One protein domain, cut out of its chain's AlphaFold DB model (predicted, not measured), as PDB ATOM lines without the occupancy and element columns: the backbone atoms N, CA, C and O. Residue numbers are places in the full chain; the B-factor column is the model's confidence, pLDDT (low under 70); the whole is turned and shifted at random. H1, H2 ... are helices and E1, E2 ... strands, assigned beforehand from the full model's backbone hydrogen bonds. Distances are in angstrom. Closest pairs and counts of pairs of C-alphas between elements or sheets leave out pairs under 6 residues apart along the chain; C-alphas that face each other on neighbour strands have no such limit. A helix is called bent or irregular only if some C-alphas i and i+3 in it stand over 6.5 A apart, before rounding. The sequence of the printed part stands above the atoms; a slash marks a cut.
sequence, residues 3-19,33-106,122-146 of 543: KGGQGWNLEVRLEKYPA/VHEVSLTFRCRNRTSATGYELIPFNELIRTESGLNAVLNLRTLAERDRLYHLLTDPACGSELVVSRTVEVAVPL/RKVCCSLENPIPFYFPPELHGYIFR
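This is residues 3 to 19, 33 to 106 and 122 to 146 of the 543 residues of an uncharacterized protein of Methanosarcinaceae archaeon (UniProt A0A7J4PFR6). Two sheets make a sandwich, only partly face to face and with their strands crossed: a curled sheet of four strands, E3 E2 E6 E7, and a smaller one of three, E1 E5 E4. Past the end of E2, E6 and E7 run on as a two-stranded arm that makes the length, while at the other end H1 packs on the sheet E1 E5 E4 and only grazes the larger sheet with its residues 81 to 85, with H2 near H1. The 116 printed residues hold seven named strands and two named helices, in the order E1 E2 E3 E4 E5 H1 E6 E7 H2; both sheets are antiparallel and the class is mixed. The whole is only just loose, close to compact, with a radius of gyration of the C-alphas of 16.4 A and spans of 52 by 39 by 27 A.

The larger sheet runs E3, residues 51 to 55, E2, residues 35 to 43, E6, residues 93 to 105, and E7, residues 122 to 133. It is strongly twisted. E2 and E3 form a hairpin, with N 40 and O 54 at 2.8 A. Between the antiparallel neighbours E2 and E6, N 37 and O 97 are within hydrogen-bond range at 2.9 A, and between the antiparallel neighbours E6 and E7, N 98 and O 128 are within hydrogen-bond range at 2.9 A. E6 bends by 54 degrees at residue 101. The other sheet runs E1, residues 7 to 15, E5, residues 65 to 72, and E4, residues 58 to 62. N 10 and O 70 of E1 and E5 are 2.9 A apart; in the hairpin E4 and E5, N 60 and O 67 are 2.8 A apart. In the sandwich, two sheets face to face, the facing parts are 9.9 A centre to centre and the strands stand at 57 degrees. E3 runs on into E4 across a break of 2 residues, at 60 degrees. H1, residues 75 to 86, is on the sheet E1 E5 E4 at a height over the sheet of 10.5 A, and only grazes the other sheet with residues 81 to 85. H2, residues 138 to 146, is close to H1 but not clearly touching, the closest C-alphas being those of Thr 86 and Pro 138, 6.4 A. Every O i to N i+4 pair of H1 is within hydrogen-bond range; in H2 2 of 5 are, beside 3 of 6 O i to N i+3 pairs.

E7 measures 35.4 A, E6 34.9 A, E1 25.9 A, E2 25.5 A, E5 23.0 A and H1 16.3 A from first to last C-alpha. E1 begins with C-alpha 7 at (32.321, 146.837, -0.050). E6 ends with C-alpha 105 at (80.450, 140.099, 8.884), and H2 with C-alpha 146 at (30.277, 134.251, -7.559). H2 is irregular: C-alphas 140 and 143 are 8.5 A apart.

The two C-alphas farthest apart, those of Leu 106 and Arg 146, are 55.2 A apart. Residues 20 to 32 and 107 to 121 are not printed, with gaps of 16.2 A and 6.6 A between C-alphas. Of the links that are printed whole, none is long. The mean pLDDT of the printed part is 83.3; residues 4, 45 to 49, 138 to 143 and 146 are under 70.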
ATOM      1  N   LYS A   3      31.289 139.855  -0.936       75.88
ATOM      2  CA  LYS A   3      30.683 141.120  -0.493       75.88
ATOM      3  C   LYS A   3      30.696 141.169   1.041       75.88
ATOM      4  O   LYS A   3      30.233 140.227   1.678       75.88
ATOM      5  N   GLY A   4      31.243 142.231   1.629       65.38
ATOM      6  CA  GLY A   4      31.372 142.398   3.080       65.38
ATOM      7  C   GLY A   4      31.082 143.841   3.490       65.38
ATOM      8  O   GLY A   4      31.746 144.765   3.026       65.38
ATOM      9  N   GLY A   5      30.073 144.054   4.341       74.25
ATOM     10  CA  GLY A   5      29.641 145.403   4.731       74.25
ATOM     11  C   GLY A   5      29.223 146.255   3.524       74.25
ATOM     12  O   GLY A   5      28.384 145.834   2.729       74.25
ATOM     13  N   GLN A   6      29.816 147.449   3.381       71.88
ATOM     14  CA  GLN A   6      29.584 148.367   2.252       71.88
ATOM     15  C   GLN A   6      30.480 148.105   1.017       71.88
ATOM     16  O   GLN A   6      30.379 148.849   0.046       71.88
ATOM     17  N   GLY A   7      31.337 147.074   1.019       83.50
ATOM     18  CA  GLY A   7      32.321 146.837  -0.050       83.50
ATOM     19  C   GLY A   7      32.535 145.364  -0.419       83.50
ATOM     20  O   GLY A   7      31.698 144.498  -0.145       83.50
ATOM     21  N   TRP A   8      33.668 145.079  -1.066       85.25
ATOM     22  CA  TRP A   8      34.100 143.732  -1.453       85.25
ATOM     23  C   TRP A   8      35.485 143.428  -0.910       85.25
ATOM     24  O   TRP A   8      36.371 144.271  -0.962       85.25
ATOM     25  N   ASN A   9      35.695 142.190  -0.482       89.88
ATOM     26  CA  ASN A   9      36.964 141.748   0.074       89.88
ATOM     27  C   ASN A   9      37.534 140.608  -0.776       89.88
ATOM     28  O   ASN A   9      36.864 139.594  -1.038       89.88
ATOM     29  N   LEU A  10      38.788 140.754  -1.202       89.69
ATOM     30  CA  LEU A  10      39.602 139.641  -1.676       89.69
ATOM     31  C   LEU A  10      40.447 139.136  -0.505       89.69
ATOM     32  O   LEU A  10      41.375 139.804  -0.063       89.69
ATOM     33  N   GLU A  11      40.113 137.946  -0.021       90.88
ATOM     34  CA  GLU A  11      40.857 137.254   1.027       90.88
ATOM     35  C   GLU A  11      41.804 136.232   0.390       90.88
ATOM     36  O   GLU A  11      41.380 135.408  -0.426       90.88
ATOM     37  N   VAL A  12      43.076 136.283   0.777       89.62
ATOM     38  CA  VAL A  12      44.109 135.320   0.394       89.62
ATOM     39  C   VAL A  12      44.663 134.684   1.658       89.62
ATOM     40  O   VAL A  12      45.108 135.381   2.565       89.62
ATOM     41  N   ARG A  13      44.648 133.352   1.713       90.31
ATOM     42  CA  ARG A  13      45.210 132.586   2.827       90.31
ATOM     43  C   ARG A  13      46.509 131.944   2.386       90.31
ATOM     44  O   ARG A  13      46.533 131.235   1.381       90.31
ATOM     45  N   LEU A  14      47.576 132.212   3.124       86.94
ATOM     46  CA  LEU A  14      48.889 131.627   2.916       86.94
ATOM     47  C   LEU A  14      49.188 130.668   4.060       86.94
ATOM     48  O   LEU A  14      49.136 131.055   5.226       86.94
ATOM     49  N   GLU A  15      49.542 129.436   3.717       83.81
ATOM     50  CA  GLU A  15      49.979 128.425   4.678       83.81
ATOM     51  C   GLU A  15      51.505 128.364   4.721       83.81
ATOM     52  O   GLU A  15      52.188 128.544   3.704       83.81
ATOM     53  N   LYS A  16      52.054 128.107   5.910       80.12
ATOM     54  CA  LYS A  16      53.489 127.859   6.067       80.12
ATOM     55  C   LYS A  16      53.815 126.437   5.615       80.12
ATOM     56  O   LYS A  16      53.140 125.488   6.001       80.12
ATOM     57  N   TYR A  17      54.883 126.280   4.841       75.06
ATOM     58  CA  TYR A  17      55.414 124.972   4.465       75.06
ATOM     59  C   TYR A  17      56.952 125.006   4.429       75.06
ATOM     60  O   TYR A  17      57.535 126.063   4.171       75.06
ATOM     61  N   PRO A  18      57.627 123.876   4.708       73.94
ATOM     62  CA  PRO A  18      59.085 123.788   4.673       73.94
ATOM     63  C   PRO A  18      59.620 123.992   3.252       73.94
ATOM     64  O   PRO A  18      59.042 123.509   2.277       73.94
ATOM     65  N   ALA A  19      60.754 124.685   3.123       71.50
ATOM     66  CA  ALA A  19      61.387 124.885   1.824       71.50
ATOM     67  C   ALA A  19      61.813 123.529   1.209       71.50
ATOM     68  O   ALA A  19      62.430 122.725   1.912       71.50
ATOM     69  N   VAL A  33      62.731 135.488  12.856       85.12
ATOM     70  CA  VAL A  33      61.774 136.595  12.954       85.12
ATOM     71  C   VAL A  33      61.884 137.455  11.698       85.12
ATOM     72  O   VAL A  33      62.943 137.994  11.388       85.12
ATOM     73  N   HIS A  34      60.778 137.574  10.971       87.88
ATOM     74  CA  HIS A  34      60.710 138.349   9.740       87.88
ATOM     75  C   HIS A  34      59.364 139.064   9.600       87.88
ATOM     76  O   HIS A  34      58.330 138.665  10.161       87.88
ATOM     77  N   GLU A  35      59.387 140.138   8.821       89.81
ATOM     78  CA  GLU A  35      58.206 140.871   8.396       89.81
ATOM     79  C   GLU A  35      57.718 140.318   7.056       89.81
ATOM     80  O   GLU A  35      58.520 139.985   6.184       89.81
ATOM     81  N   VAL A  36      56.401 140.189   6.899       90.50
ATOM     82  CA  VAL A  36      55.781 139.699   5.666       90.50
ATOM     83  C   VAL A  36      54.863 140.785   5.141       90.50
ATOM     84  O   VAL A  36      53.999 141.251   5.880       90.50
ATOM     85  N   SER A  37      55.009 141.136   3.868       92.06
ATOM     86  CA  SER A  37      54.069 141.994   3.153       92.06
ATOM     87  C   SER A  37      53.548 141.288   1.902       92.06
ATOM     88  O   SER A  37      54.238 140.470   1.286       92.06
ATOM     89  N   LEU A  38      52.288 141.556   1.553       93.56
ATOM     90  CA  LEU A  38      51.658 141.037   0.342       93.56
ATOM     91  C   LEU A  38      51.270 142.191  -0.562       93.56
ATOM     92  O   LEU A  38      50.598 143.132  -0.139       93.56
ATOM     93  N   THR A  39      51.650 142.065  -1.826       93.56
ATOM     94  CA  THR A  39      51.301 143.029  -2.863       93.56
ATOM     95  C   THR A  39      50.790 142.295  -4.087       93.56
ATOM     96  O   THR A  39      51.366 141.297  -4.517       93.56
ATOM     97  N   PHE A  40      49.706 142.788  -4.665       92.31
ATOM     98  CA  PHE A  40      49.238 142.350  -5.966       92.31
ATOM     99  C   PHE A  40      49.902 143.207  -7.048       92.31
ATOM    100  O   PHE A  40      49.751 144.428  -7.064       92.31
ATOM    101  N   ARG A  41      50.683 142.572  -7.920       92.62
ATOM    102  CA  ARG A  41      51.463 143.208  -8.982       92.62
ATOM    103  C   ARG A  41      50.815 142.923 -10.329       92.62
ATOM    104  O   ARG A  41      50.555 141.772 -10.652       92.62
ATOM    105  N   CYS A  42      50.580 143.950 -11.137       89.56
ATOM    106  CA  CYS A  42      50.048 143.786 -12.492       89.56
ATOM    107  C   CYS A  42      50.732 144.742 -13.473       89.56
ATOM    108  O   CYS A  42      51.299 145.760 -13.076       89.56
ATOM    109  N   ARG A  43      50.737 144.402 -14.764       85.44
ATOM    110  CA  ARG A  43      51.316 145.263 -15.802       85.44
ATOM    111  C   ARG A  43      50.437 146.486 -16.011       85.44
ATOM    112  O   ARG A  43      49.243 146.365 -16.284       85.44
ATOM    113  N   ASN A  44      51.045 147.663 -15.947       75.94
ATOM    114  CA  ASN A  44      50.342 148.898 -16.234       75.94
ATOM    115  C   ASN A  44      50.168 149.056 -17.755       75.94
ATOM    116  O   ASN A  44      51.144 149.122 -18.497       75.94
ATOM    117  N   ARG A  45      48.921 149.160 -18.229       66.44
ATOM    118  CA  ARG A  45      48.619 149.342 -19.658       66.44
ATOM    119  C   ARG A  45      49.053 150.701 -20.213       66.44
ATOM    120  O   ARG A  45      49.205 150.819 -21.423       66.44
ATOM    121  N   THR A  46      49.262 151.711 -19.368       66.06
ATOM    122  CA  THR A  46      49.652 153.060 -19.815       66.06
ATOM    123  C   THR A  46      51.165 153.262 -19.897       66.06
ATOM    124  O   THR A  46      51.607 154.310 -20.356       66.06
ATOM    125  N   SER A  47      51.975 152.287 -19.472       66.56
ATOM    126  CA  SER A  47      53.440 152.374 -19.514       66.56
ATOM    127  C   SER A  47      54.049 151.073 -20.032       66.56
ATOM    128  O   SER A  47      53.759 150.010 -19.497       66.56
ATOM    129  N   ALA A  48      54.950 151.151 -21.014       57.66
ATOM    130  CA  ALA A  48      55.542 149.973 -21.657       57.66
ATOM    131  C   ALA A  48      56.360 149.055 -20.714       57.66
ATOM    132  O   ALA A  48      56.602 147.900 -21.057       57.66
ATOM    133  N   THR A  49      56.778 149.539 -19.538       62.09
ATOM    134  CA  THR A  49      57.624 148.795 -18.579       62.09
ATOM    135  C   THR A  49      57.177 148.905 -17.117       62.09
ATOM    136  O   THR A  49      57.816 148.326 -16.239       62.09
ATOM    137  N   GLY A  50      56.106 149.646 -16.824       77.44
ATOM    138  CA  GLY A  50      55.670 149.889 -15.451       77.44
ATOM    139  C   GLY A  50      54.780 148.775 -14.911       77.44
ATOM    140  O   GLY A  50      53.878 148.281 -15.591       77.44
ATOM    141  N   TYR A  51      55.014 148.417 -13.653       84.38
ATOM    142  CA  TYR A  51      54.106 147.592 -12.871       84.38
ATOM    143  C   TYR A  51      53.309 148.478 -11.920       84.38
ATOM    144  O   TYR A  51      53.845 149.419 -11.338       84.38
ATOM    145  N   GLU A  52      52.037 148.155 -11.752       88.00
ATOM    146  CA  GLU A  52      51.219 148.688 -10.675       88.00
ATOM    147  C   GLU A  52      51.239 147.713  -9.497       88.00
ATOM    148  O   GLU A  52      51.122 146.497  -9.674       88.00
ATOM    149  N   LEU A  53      51.404 148.267  -8.297       90.25
ATOM    150  CA  LEU A  53      51.467 147.545  -7.034       90.25
ATOM    151  C   LEU A  53      50.259 147.931  -6.179       90.25
ATOM    152  O   LEU A  53      50.107 149.089  -5.800       90.25
ATOM    153  N   ILE A  54      49.413 146.951  -5.873       91.88
ATOM    154  CA  ILE A  54      48.234 147.106  -5.021       91.88
ATOM    155  C   ILE A  54      48.513 146.365  -3.704       91.88
ATOM    156  O   ILE A  54      48.489 145.130  -3.688       91.88
ATOM    157  N   PRO A  55      48.838 147.069  -2.606       92.75
ATOM    158  CA  PRO A  55      49.129 146.425  -1.330       92.75
ATOM    159  C   PRO A  55      47.861 145.832  -0.710       92.75
ATOM    160  O   PRO A  55      46.765 146.367  -0.871       92.75
ATOM    161  N   PHE A  56      48.007 144.728   0.021       93.31
ATOM    162  CA  PHE A  56      46.935 144.228   0.881       93.31
ATOM    163  C   PHE A  56      46.842 145.103   2.132       93.31
ATOM    164  O   PHE A  56      47.846 145.367   2.789       93.31
ATOM    165  N   ASN A  57      45.630 145.549   2.456       87.94
ATOM    166  CA  ASN A  57      45.418 146.563   3.491       87.94
ATOM    167  C   ASN A  57      45.377 145.963   4.902       87.94
ATOM    168  O   ASN A  57      45.600 146.677   5.876       87.94
ATOM    169  N   GLU A  58      45.092 144.666   5.020       90.69
ATOM    170  CA  GLU A  58      45.042 143.956   6.296       90.69
ATOM    171  C   GLU A  58      45.811 142.638   6.203       90.69
ATOM    172  O   GLU A  58      45.617 141.853   5.271       90.69
ATOM    173  N   LEU A  59      46.670 142.388   7.194       91.19
ATOM    174  CA  LEU A  59      47.460 141.169   7.335       91.19
ATOM    175  C   LEU A  59      47.246 140.599   8.739       91.19
ATOM    176  O   LEU A  59      47.679 141.177   9.733       91.19
ATOM    177  N   ILE A  60      46.577 139.453   8.818       91.50
ATOM    178  CA  ILE A  60      46.213 138.782  10.066       91.50
ATOM    179  C   ILE A  60      47.047 137.507  10.177       91.50
ATOM    180  O   ILE A  60      46.859 136.558   9.412       91.50
ATOM    181  N   ARG A  61      47.986 137.478  11.129       86.88
ATOM    182  CA  ARG A  61      48.767 136.272  11.443       86.88
ATOM    183  C   ARG A  61      47.878 135.269  12.182       86.88
ATOM    184  O   ARG A  61      47.194 135.638  13.133       86.88
ATOM    185  N   THR A  62      47.896 134.013  11.751       85.88
ATOM    186  CA  THR A  62      47.186 132.893  12.389       85.88
ATOM    187  C   THR A  62      48.186 131.835  12.851       85.88
ATOM    188  O   THR A  62      49.353 131.867  12.461       85.88
ATOM    189  N   GLU A  63      47.743 130.869  13.661       77.38
ATOM    190  CA  GLU A  63      48.599 129.755  14.109       77.38
ATOM    191  C   GLU A  63      49.175 128.941  12.936       77.38
ATOM    192  O   GLU A  63      50.301 128.454  13.009       77.38
ATOM    193  N   SER A  64      48.433 128.830  11.830       75.56
ATOM    194  CA  SER A  64      48.811 128.045  10.649       75.56
ATOM    195  C   SER A  64      49.407 128.863   9.493       75.56
ATOM    196  O   SER A  64      49.869 128.279   8.508       75.56
ATOM    197  N   GLY A  65      49.424 130.200   9.573       87.00
ATOM    198  CA  GLY A  65      49.875 131.023   8.453       87.00
ATOM    199  C   GLY A  65      49.499 132.502   8.508       87.00
ATOM    200  O   GLY A  65      49.615 133.162   9.541       87.00
ATOM    201  N   LEU A  66      49.129 133.048   7.348       89.88
ATOM    202  CA  LEU A  66      48.827 134.465   7.158       89.88
ATOM    203  C   LEU A  66      47.569 134.631   6.303       89.88
ATOM    204  O   LEU A  66      47.511 134.147   5.173       89.88
ATOM    205  N   ASN A  67      46.593 135.371   6.819       91.69
ATOM    206  CA  ASN A  67      45.420 135.797   6.068       91.69
ATOM    207  C   ASN A  67      45.606 137.254   5.647       91.69
ATOM    208  O   ASN A  67      45.775 138.128   6.492       91.69
ATOM    209  N   ALA A  68      45.566 137.518   4.346       92.62
ATOM    210  CA  ALA A  68      45.661 138.853   3.781       92.62
ATOM    211  C   ALA A  68      44.315 139.268   3.186       92.62
ATOM    212  O   ALA A  68      43.710 138.501   2.434       92.62
ATOM    213  N   VAL A  69      43.854 140.479   3.497       92.06
ATOM    214  CA  VAL A  69      42.590 141.018   2.985       92.06
ATOM    215  C   VAL A  69      42.840 142.305   2.207       92.06
ATOM    216  O   VAL A  69      43.423 143.270   2.703       92.06
ATOM    217  N   LEU A  70      42.394 142.307   0.952       92.31
ATOM    218  CA  LEU A  70      42.314 143.493   0.113       92.31
ATOM    219  C   LEU A  70      40.859 143.974   0.105       92.31
ATOM    220  O   LEU A  70      39.984 143.324  -0.474       92.31
ATOM    221  N   ASN A  71      40.624 145.105   0.766       90.00
ATOM    222  CA  ASN A  71      39.315 145.743   0.861       90.00
ATOM    223  C   ASN A  71      39.099 146.685  -0.330       90.00
ATOM    224  O   ASN A  71      39.881 147.612  -0.538       90.00
ATOM    225  N   LEU A  72      38.014 146.476  -1.067       87.94
ATOM    226  CA  LEU A  72      37.581 147.268  -2.215       87.94
ATOM    227  C   LEU A  72      36.324 148.031  -1.808       87.94
ATOM    228  O   LEU A  72      35.311 147.430  -1.435       87.94
ATOM    229  N   ARG A  73      36.389 149.359  -1.847       86.00
ATOM    230  CA  ARG A  73      35.322 150.236  -1.347       86.00
ATOM    231  C   ARG A  73      34.368 150.658  -2.450       86.00
ATOM    232  O   ARG A  73      33.227 151.003  -2.162       86.00
ATOM    233  N   THR A  74      34.815 150.626  -3.705       81.56
ATOM    234  CA  THR A  74      34.004 151.046  -4.850       81.56
ATOM    235  C   THR A  74      33.764 149.911  -5.839       81.56
ATOM    236  O   THR A  74      34.559 148.980  -5.983       81.56
ATOM    237  N   LEU A  75      32.653 150.007  -6.573       71.88
ATOM    238  CA  LEU A  75      32.331 149.071  -7.651       71.88
ATOM    239  C   LEU A  75      33.372 149.132  -8.786       71.88
ATOM    240  O   LEU A  75      33.700 148.106  -9.373       71.88
ATOM    241  N   ALA A  76      33.962 150.306  -9.029       72.38
ATOM    242  CA  ALA A  76      35.036 150.478 -10.004       72.38
ATOM    243  C   ALA A  76      36.321 149.723  -9.606       72.38
ATOM    244  O   ALA A  76      36.915 149.049 -10.443       72.38
ATOM    245  N   GLU A  77      36.730 149.776  -8.333       80.12
ATOM    246  CA  GLU A  77      37.879 149.009  -7.815       80.12
ATOM    247  C   GLU A  77      37.655 147.498  -7.928       80.12
ATOM    248  O   GLU A  77      38.556 146.752  -8.316       80.12
ATOM    249  N   ARG A  78      36.432 147.051  -7.636       84.38
ATOM    250  CA  ARG A  78      36.003 145.660  -7.784       84.38
ATOM    251  C   ARG A  78      36.093 145.179  -9.230       84.38
ATOM    252  O   ARG A  78      36.685 144.131  -9.484       84.38
ATOM    253  N   ASP A  79      35.515 145.925 -10.168       77.06
ATOM    254  CA  ASP A  79      35.494 145.557 -11.590       77.06
ATOM    255  C   ASP A  79      36.889 145.598 -12.202       77.06
ATOM    256  O   ASP A  79      37.259 144.729 -12.995       77.06
ATOM    257  N   ARG A  80      37.705 146.554 -11.757       83.62
ATOM    258  CA  ARG A  80      39.121 146.616 -12.092       83.62
ATOM    259  C   ARG A  80      39.860 145.374 -11.604       83.62
ATOM    260  O   ARG A  80      40.534 144.734 -12.404       83.62
ATOM    261  N   LEU A  81      39.713 144.995 -10.334       86.12
ATOM    262  CA  LEU A  81      40.353 143.791  -9.801       86.12
ATOM    263  C   LEU A  81      39.867 142.529 -10.525       86.12
ATOM    264  O   LEU A  81      40.676 141.670 -10.861       86.12
ATOM    265  N   TYR A  82      38.571 142.429 -10.826       84.75
ATOM    266  CA  TYR A  82      38.027 141.347 -11.647       84.75
ATOM    267  C   TYR A  82      38.725 141.267 -13.007       84.75
ATOM    268  O   TYR A  82      39.188 140.194 -13.388       84.75
ATOM    269  N   HIS A  83      38.859 142.387 -13.718       81.69
ATOM    270  CA  HIS A  83      39.561 142.419 -14.999       81.69
ATOM    271  C   HIS A  83      41.024 141.971 -14.863       81.69
ATOM    272  O   HIS A  83      41.467 141.100 -15.608       81.69
ATOM    273  N   LEU A  84      41.745 142.476 -13.857       87.06
ATOM    274  CA  LEU A  84      43.137 142.090 -13.597       87.06
ATOM    275  C   LEU A  84      43.285 140.586 -13.324       87.06
ATOM    276  O   LEU A  84      44.245 139.967 -13.775       87.06
ATOM    277  N   LEU A  85      42.335 139.978 -12.615       88.06
ATOM    278  CA  LEU A  85      42.366 138.547 -12.308       88.06
ATOM    279  C   LEU A  85      41.918 137.662 -13.478       88.06
ATOM    280  O   LEU A  85      42.173 136.462 -13.435       88.06
ATOM    281  N   THR A  86      41.250 138.206 -14.496       83.25
ATOM    282  CA  THR A  86      40.598 137.428 -15.569       83.25
ATOM    283  C   THR A  86      41.152 137.675 -16.962       83.25
ATOM    284  O   THR A  86      40.836 136.904 -17.865       83.25
ATOM    285  N   ASP A  87      42.012 138.678 -17.146       82.12
ATOM    286  CA  ASP A  87      42.687 138.954 -18.413       82.12
ATOM    287  C   ASP A  87      44.184 138.582 -18.327       82.12
ATOM    288  O   ASP A  87      44.940 139.221 -17.586       82.12
ATOM    289  N   PRO A  88      44.651 137.574 -19.091       84.44
ATOM    290  CA  PRO A  88      46.036 137.115 -19.019       84.44
ATOM    291  C   PRO A  88      47.031 138.181 -19.499       84.44
ATOM    292  O   PRO A  88      48.195 138.155 -19.094       84.44
ATOM    293  N   ALA A  89      46.596 139.155 -20.308       83.69
ATOM    294  CA  ALA A  89      47.447 140.255 -20.756       83.69
ATOM    295  C   ALA A  89      47.852 141.197 -19.608       83.69
ATOM    296  O   ALA A  89      48.841 141.920 -19.734       83.69
ATOM    297  N   CYS A  90      47.129 141.172 -18.481       84.81
ATOM    298  CA  CYS A  90      47.460 141.969 -17.300       84.81
ATOM    299  C   CYS A  90      48.685 141.435 -16.542       84.81
ATOM    300  O   CYS A  90      49.272 142.179 -15.759       84.81
ATOM    301  N   GLY A  91      49.107 140.183 -16.778       86.75
ATOM    302  CA  GLY A  91      50.299 139.608 -16.141       86.75
ATOM    303  C   GLY A  91      50.252 139.670 -14.613       86.75
ATOM    304  O   GLY A  91      51.237 140.051 -13.987       86.75
ATOM    305  N   SER A  92      49.084 139.381 -14.039       91.38
ATOM    306  CA  SER A  92      48.808 139.523 -12.611       91.38
ATOM    307  C   SER A  92      49.577 138.513 -11.764       91.38
ATOM    308  O   SER A  92      49.534 137.307 -12.019       91.38
ATOM    309  N   GLU A  93      50.246 139.004 -10.726       93.75
ATOM    310  CA  GLU A  93      51.078 138.244  -9.800       93.75
ATOM    311  C   GLU A  93      50.750 138.622  -8.352       93.75
ATOM    312  O   GLU A  93      50.553 139.788  -8.016       93.75
ATOM    313  N   LEU A  94      50.739 137.635  -7.464       93.94
ATOM    314  CA  LEU A  94      50.763 137.856  -6.026       93.94
ATOM    315  C   LEU A  94      52.218 137.802  -5.567       93.94
ATOM    316  O   LEU A  94      52.863 136.762  -5.670       93.94
ATOM    317  N   VAL A  95      52.732 138.917  -5.064       93.88
ATOM    318  CA  VAL A  95      54.101 139.034  -4.560       93.88
ATOM    319  C   VAL A  95      54.069 138.944  -3.044       93.88
ATOM    320  O   VAL A  95      53.533 139.823  -2.365       93.88
ATOM    321  N   VAL A  96      54.653 137.872  -2.515       92.44
ATOM    322  CA  VAL A  96      54.899 137.724  -1.077       92.44
ATOM    323  C   VAL A  96      56.328 138.178  -0.807       92.44
ATOM    324  O   VAL A  96      57.269 137.528  -1.265       92.44
ATOM    325  N   SER A  97      56.491 139.284  -0.085       91.12
ATOM    326  CA  SER A  97      57.797 139.803   0.317       91.12
ATOM    327  C   SER A  97      58.065 139.460   1.777       91.12
ATOM    328  O   SER A  97      57.186 139.599   2.631       91.12
ATOM    329  N   ARG A  98      59.270 138.967   2.064       90.44
ATOM    330  CA  ARG A  98      59.745 138.679   3.419       90.44
ATOM    331  C   ARG A  98      60.987 139.502   3.696       90.44
ATOM    332  O   ARG A  98      61.974 139.352   2.981       90.44
ATOM    333  N   THR A  99      60.950 140.318   4.741       90.75
ATOM    334  CA  THR A  99      62.085 141.145   5.159       90.75
ATOM    335  C   THR A  99      62.639 140.633   6.479       90.75
ATOM    336  O   THR A  99      61.898 140.460   7.445       90.75
ATOM    337  N   VAL A 100      63.943 140.368   6.512       91.12
ATOM    338  CA  VAL A 100      64.663 139.881   7.692       91.12
ATOM    339  C   VAL A 100      65.881 140.759   7.954       91.12
ATOM    340  O   VAL A 100      66.599 141.140   7.028       91.12
ATOM    341  N   GLU A 101      66.128 141.072   9.222       89.12
ATOM    342  CA  GLU A 101      67.379 141.693   9.645       89.12
ATOM    343  C   GLU A 101      68.405 140.610   9.960       89.12
ATOM    344  O   GLU A 101      68.184 139.755  10.816       89.12
ATOM    345  N   VAL A 102      69.547 140.650   9.277       86.44
ATOM    346  CA  VAL A 102      70.646 139.709   9.502       86.44
ATOM    347  C   VAL A 102      71.943 140.444   9.804       86.44
ATOM    348  O   VAL A 102      72.219 141.526   9.282       86.44
ATOM    349  N   ALA A 103      72.766 139.842  10.659       86.19
ATOM    350  CA  ALA A 103      74.122 140.303  10.915       86.19
ATOM    351  C   ALA A 103      75.060 139.741   9.838       86.19
ATOM    352  O   ALA A 103      75.208 138.528   9.704       86.19
ATOM    353  N   VAL A 104      75.708 140.622   9.075       83.31
ATOM    354  CA  VAL A 104      76.687 140.239   8.050       83.31
ATOM    355  C   VAL A 104      78.084 140.656   8.521       83.31
ATOM    356  O   VAL A 104      78.253 141.803   8.951       83.31
ATOM    357  N   PRO A 105      79.094 139.766   8.463       81.75
ATOM    358  CA  PRO A 105      80.450 140.099   8.884       81.75
ATOM    359  C   PRO A 105      81.052 141.188   7.987       81.75
ATOM    360  O   PRO A 105      80.937 141.137   6.757       81.75
ATOM    361  N   LEU A 106      81.718 142.172   8.595       78.69
ATOM    362  CA  LEU A 106      82.472 143.181   7.857       78.69
ATOM    363  C   LEU A 106      83.740 142.542   7.272       78.69
ATOM    364  O   LEU A 106      84.625 142.103   8.003       78.69
ATOM    365  N   ARG A 122      77.792 144.174  10.765       83.19
ATOM    366  CA  ARG A 122      76.784 145.188  10.426       83.19
ATOM    367  C   ARG A 122      75.418 144.532  10.281       83.19
ATOM    368  O   ARG A 122      75.314 143.444   9.713       83.19
ATOM    369  N   LYS A 123      74.377 145.204  10.764       84.44
ATOM    370  CA  LYS A 123      72.993 144.818  10.486       84.44
ATOM    371  C   LYS A 123      72.659 145.171   9.038       84.44
ATOM    372  O   LYS A 123      72.959 146.277   8.592       84.44
ATOM    373  N   VAL A 124      72.077 144.227   8.308       86.12
ATOM    374  CA  VAL A 124      71.596 144.414   6.936       86.12
ATOM    375  C   VAL A 124      70.166 143.897   6.862       86.12
ATOM    376  O   VAL A 124      69.894 142.778   7.294       86.12
ATOM    377  N   CYS A 125      69.264 144.698   6.298       85.44
ATOM    378  CA  CYS A 125      67.923 144.246   5.952       85.44
ATOM    379  C   CYS A 125      67.975 143.537   4.599       85.44
ATOM    380  O   CYS A 125      68.355 144.134   3.592       85.44
ATOM    381  N   CYS A 126      67.591 142.268   4.578       85.06
ATOM    382  CA  CYS A 126      67.467 141.476   3.364       85.06
ATOM    383  C   CYS A 126      65.980 141.277   3.062       85.06
ATOM    384  O   CYS A 126      65.228 140.871   3.946       85.06
ATOM    385  N   SER A 127      65.567 141.537   1.820       86.94
ATOM    386  CA  SER A 127      64.203 141.283   1.349       86.94
ATOM    387  C   SER A 127      64.201 140.177   0.298       86.94
ATOM    388  O   SER A 127      65.044 140.158  -0.600       86.94
ATOM    389  N   LEU A 128      63.264 139.243   0.437       86.88
ATOM    390  CA  LEU A 128      63.026 138.151  -0.496       86.88
ATOM    391  C   LEU A 128      61.612 138.276  -1.060       86.88
ATOM    392  O   LEU A 128      60.639 138.142  -0.319       86.88
ATOM    393  N   GLU A 129      61.501 138.466  -2.371       89.62
ATOM    394  CA  GLU A 129      60.223 138.464  -3.083       89.62
ATOM    395  C   GLU A 129      59.957 137.110  -3.738       89.62
ATOM    396  O   GLU A 129      60.829 136.535  -4.390       89.62
ATOM    397  N   ASN A 130      58.726 136.620  -3.606       86.19
ATOM    398  CA  ASN A 130      58.254 135.429  -4.297       86.19
ATOM    399  C   ASN A 130      57.004 135.766  -5.129       86.19
ATOM    400  O   ASN A 130      55.902 135.785  -4.570       86.19
ATOM    401  N   PRO A 131      57.157 136.086  -6.428       86.94
ATOM    402  CA  PRO A 131      56.027 136.345  -7.309       86.94
ATOM    403  C   PRO A 131      55.353 135.038  -7.737       86.94
ATOM    404  O   PRO A 131      56.000 134.110  -8.220       86.94
ATOM    405  N   ILE A 132      54.034 134.975  -7.577       87.50
ATOM    406  CA  ILE A 132      53.210 133.818  -7.929       87.50
ATOM    407  C   ILE A 132      52.197 134.263  -8.987       87.50
ATOM    408  O   ILE A 132      51.468 135.220  -8.722       87.50
ATOM    409  N   PRO A 133      52.090 133.593 -10.152       88.19
ATOM    410  CA  PRO A 133      51.041 133.890 -11.123       88.19
ATOM    411  C   PRO A 133      49.658 133.858 -10.464       88.19
ATOM    412  O   PRO A 133      49.288 132.872  -9.825       88.19
ATOM    413  N   PHE A 134      48.897 134.941 -10.605       89.81
ATOM    414  CA  PHE A 134      47.641 135.156  -9.889       89.81
ATOM    415  C   PHE A 134      46.537 135.566 -10.869       89.81
ATOM    416  O   PHE A 134      46.042 136.693 -10.877       89.81
ATOM    417  N   TYR A 135      46.199 134.612 -11.737       85.94
ATOM    418  CA  TYR A 135      45.245 134.730 -12.836       85.94
ATOM    419  C   TYR A 135      44.255 133.556 -12.805       85.94
ATOM    420  O   TYR A 135      44.649 132.402 -12.637       85.94
ATOM    421  N   PHE A 136      42.970 133.856 -12.977       82.88
ATOM    422  CA  PHE A 136      41.850 132.939 -12.795       82.88
ATOM    423  C   PHE A 136      40.849 133.072 -13.956       82.88
ATOM    424  O   PHE A 136      39.909 133.867 -13.867       82.88
ATOM    425  N   PRO A 137      40.998 132.278 -15.034       74.31
ATOM    426  CA  PRO A 137      40.032 132.244 -16.131       74.31
ATOM    427  C   PRO A 137      38.599 132.023 -15.620       74.31
ATOM    428  O   PRO A 137      38.370 131.033 -14.910       74.31
ATOM    429  N   PRO A 138      37.616 132.878 -15.960       69.44
ATOM    430  CA  PRO A 138      36.230 132.710 -15.521       69.44
ATOM    431  C   PRO A 138      35.625 131.347 -15.882       69.44
ATOM    432  O   PRO A 138      34.804 130.817 -15.133       69.44
ATOM    433  N   GLU A 139      36.053 130.740 -16.990       62.19
ATOM    434  CA  GLU A 139      35.563 129.443 -17.471       62.19
ATOM    435  C   GLU A 139      36.024 128.272 -16.593       62.19
ATOM    436  O   GLU A 139      35.403 127.204 -16.606       62.19
ATOM    437  N   LEU A 140      37.118 128.455 -15.847       60.09
ATOM    438  CA  LEU A 140      37.724 127.451 -14.968       60.09
ATOM    439  C   LEU A 140      37.520 127.777 -13.483       60.09
ATOM    440  O   LEU A 140      37.417 126.865 -12.664       60.09
ATOM    441  N   HIS A 141      37.416 129.063 -13.141       69.75
ATOM    442  CA  HIS A 141      37.384 129.570 -11.769       69.75
ATOM    443  C   HIS A 141      36.189 130.485 -11.478       69.75
ATOM    444  O   HIS A 141      36.251 131.332 -10.588       69.75
ATOM    445  N   GLY A 142      35.069 130.308 -12.188       63.81
ATOM    446  CA  GLY A 142      33.854 131.117 -12.017       63.81
ATOM    447  C   GLY A 142      33.364 131.246 -10.565       63.81
ATOM    448  O   GLY A 142      32.791 132.268 -10.197       63.81
ATOM    449  N   TYR A 143      33.661 130.263  -9.707       64.94
ATOM    450  CA  TYR A 143      33.341 130.283  -8.275       64.94
ATOM    451  C   TYR A 143      34.026 131.419  -7.494       64.94
ATOM    452  O   TYR A 143      33.453 131.907  -6.522       64.94
ATOM    453  N   ILE A 144      35.210 131.883  -7.914       70.56
ATOM    454  CA  ILE A 144      35.947 132.988  -7.266       70.56
ATOM    455  C   ILE A 144      35.188 134.317  -7.404       70.56
ATOM    456  O   ILE A 144      35.320 135.209  -6.555       70.56
ATOM    457  N   PHE A 145      34.372 134.414  -8.455       71.88
ATOM    458  CA  PHE A 145      33.651 135.603  -8.903       71.88
ATOM    459  C   PHE A 145      32.141 135.534  -8.627       71.88
ATOM    460  O   PHE A 145      31.391 136.370  -9.125       71.88
ATOM    461  N   ARG A 146      31.693 134.544  -7.841       63.44
ATOM    462  CA  ARG A 146      30.277 134.251  -7.559       63.44
ATOM    463  C   ARG A 146      29.495 135.481  -7.082       63.44
ATOM    464  O   ARG A 146      28.417 135.741  -7.595       63.44
TER     465      ARG A 146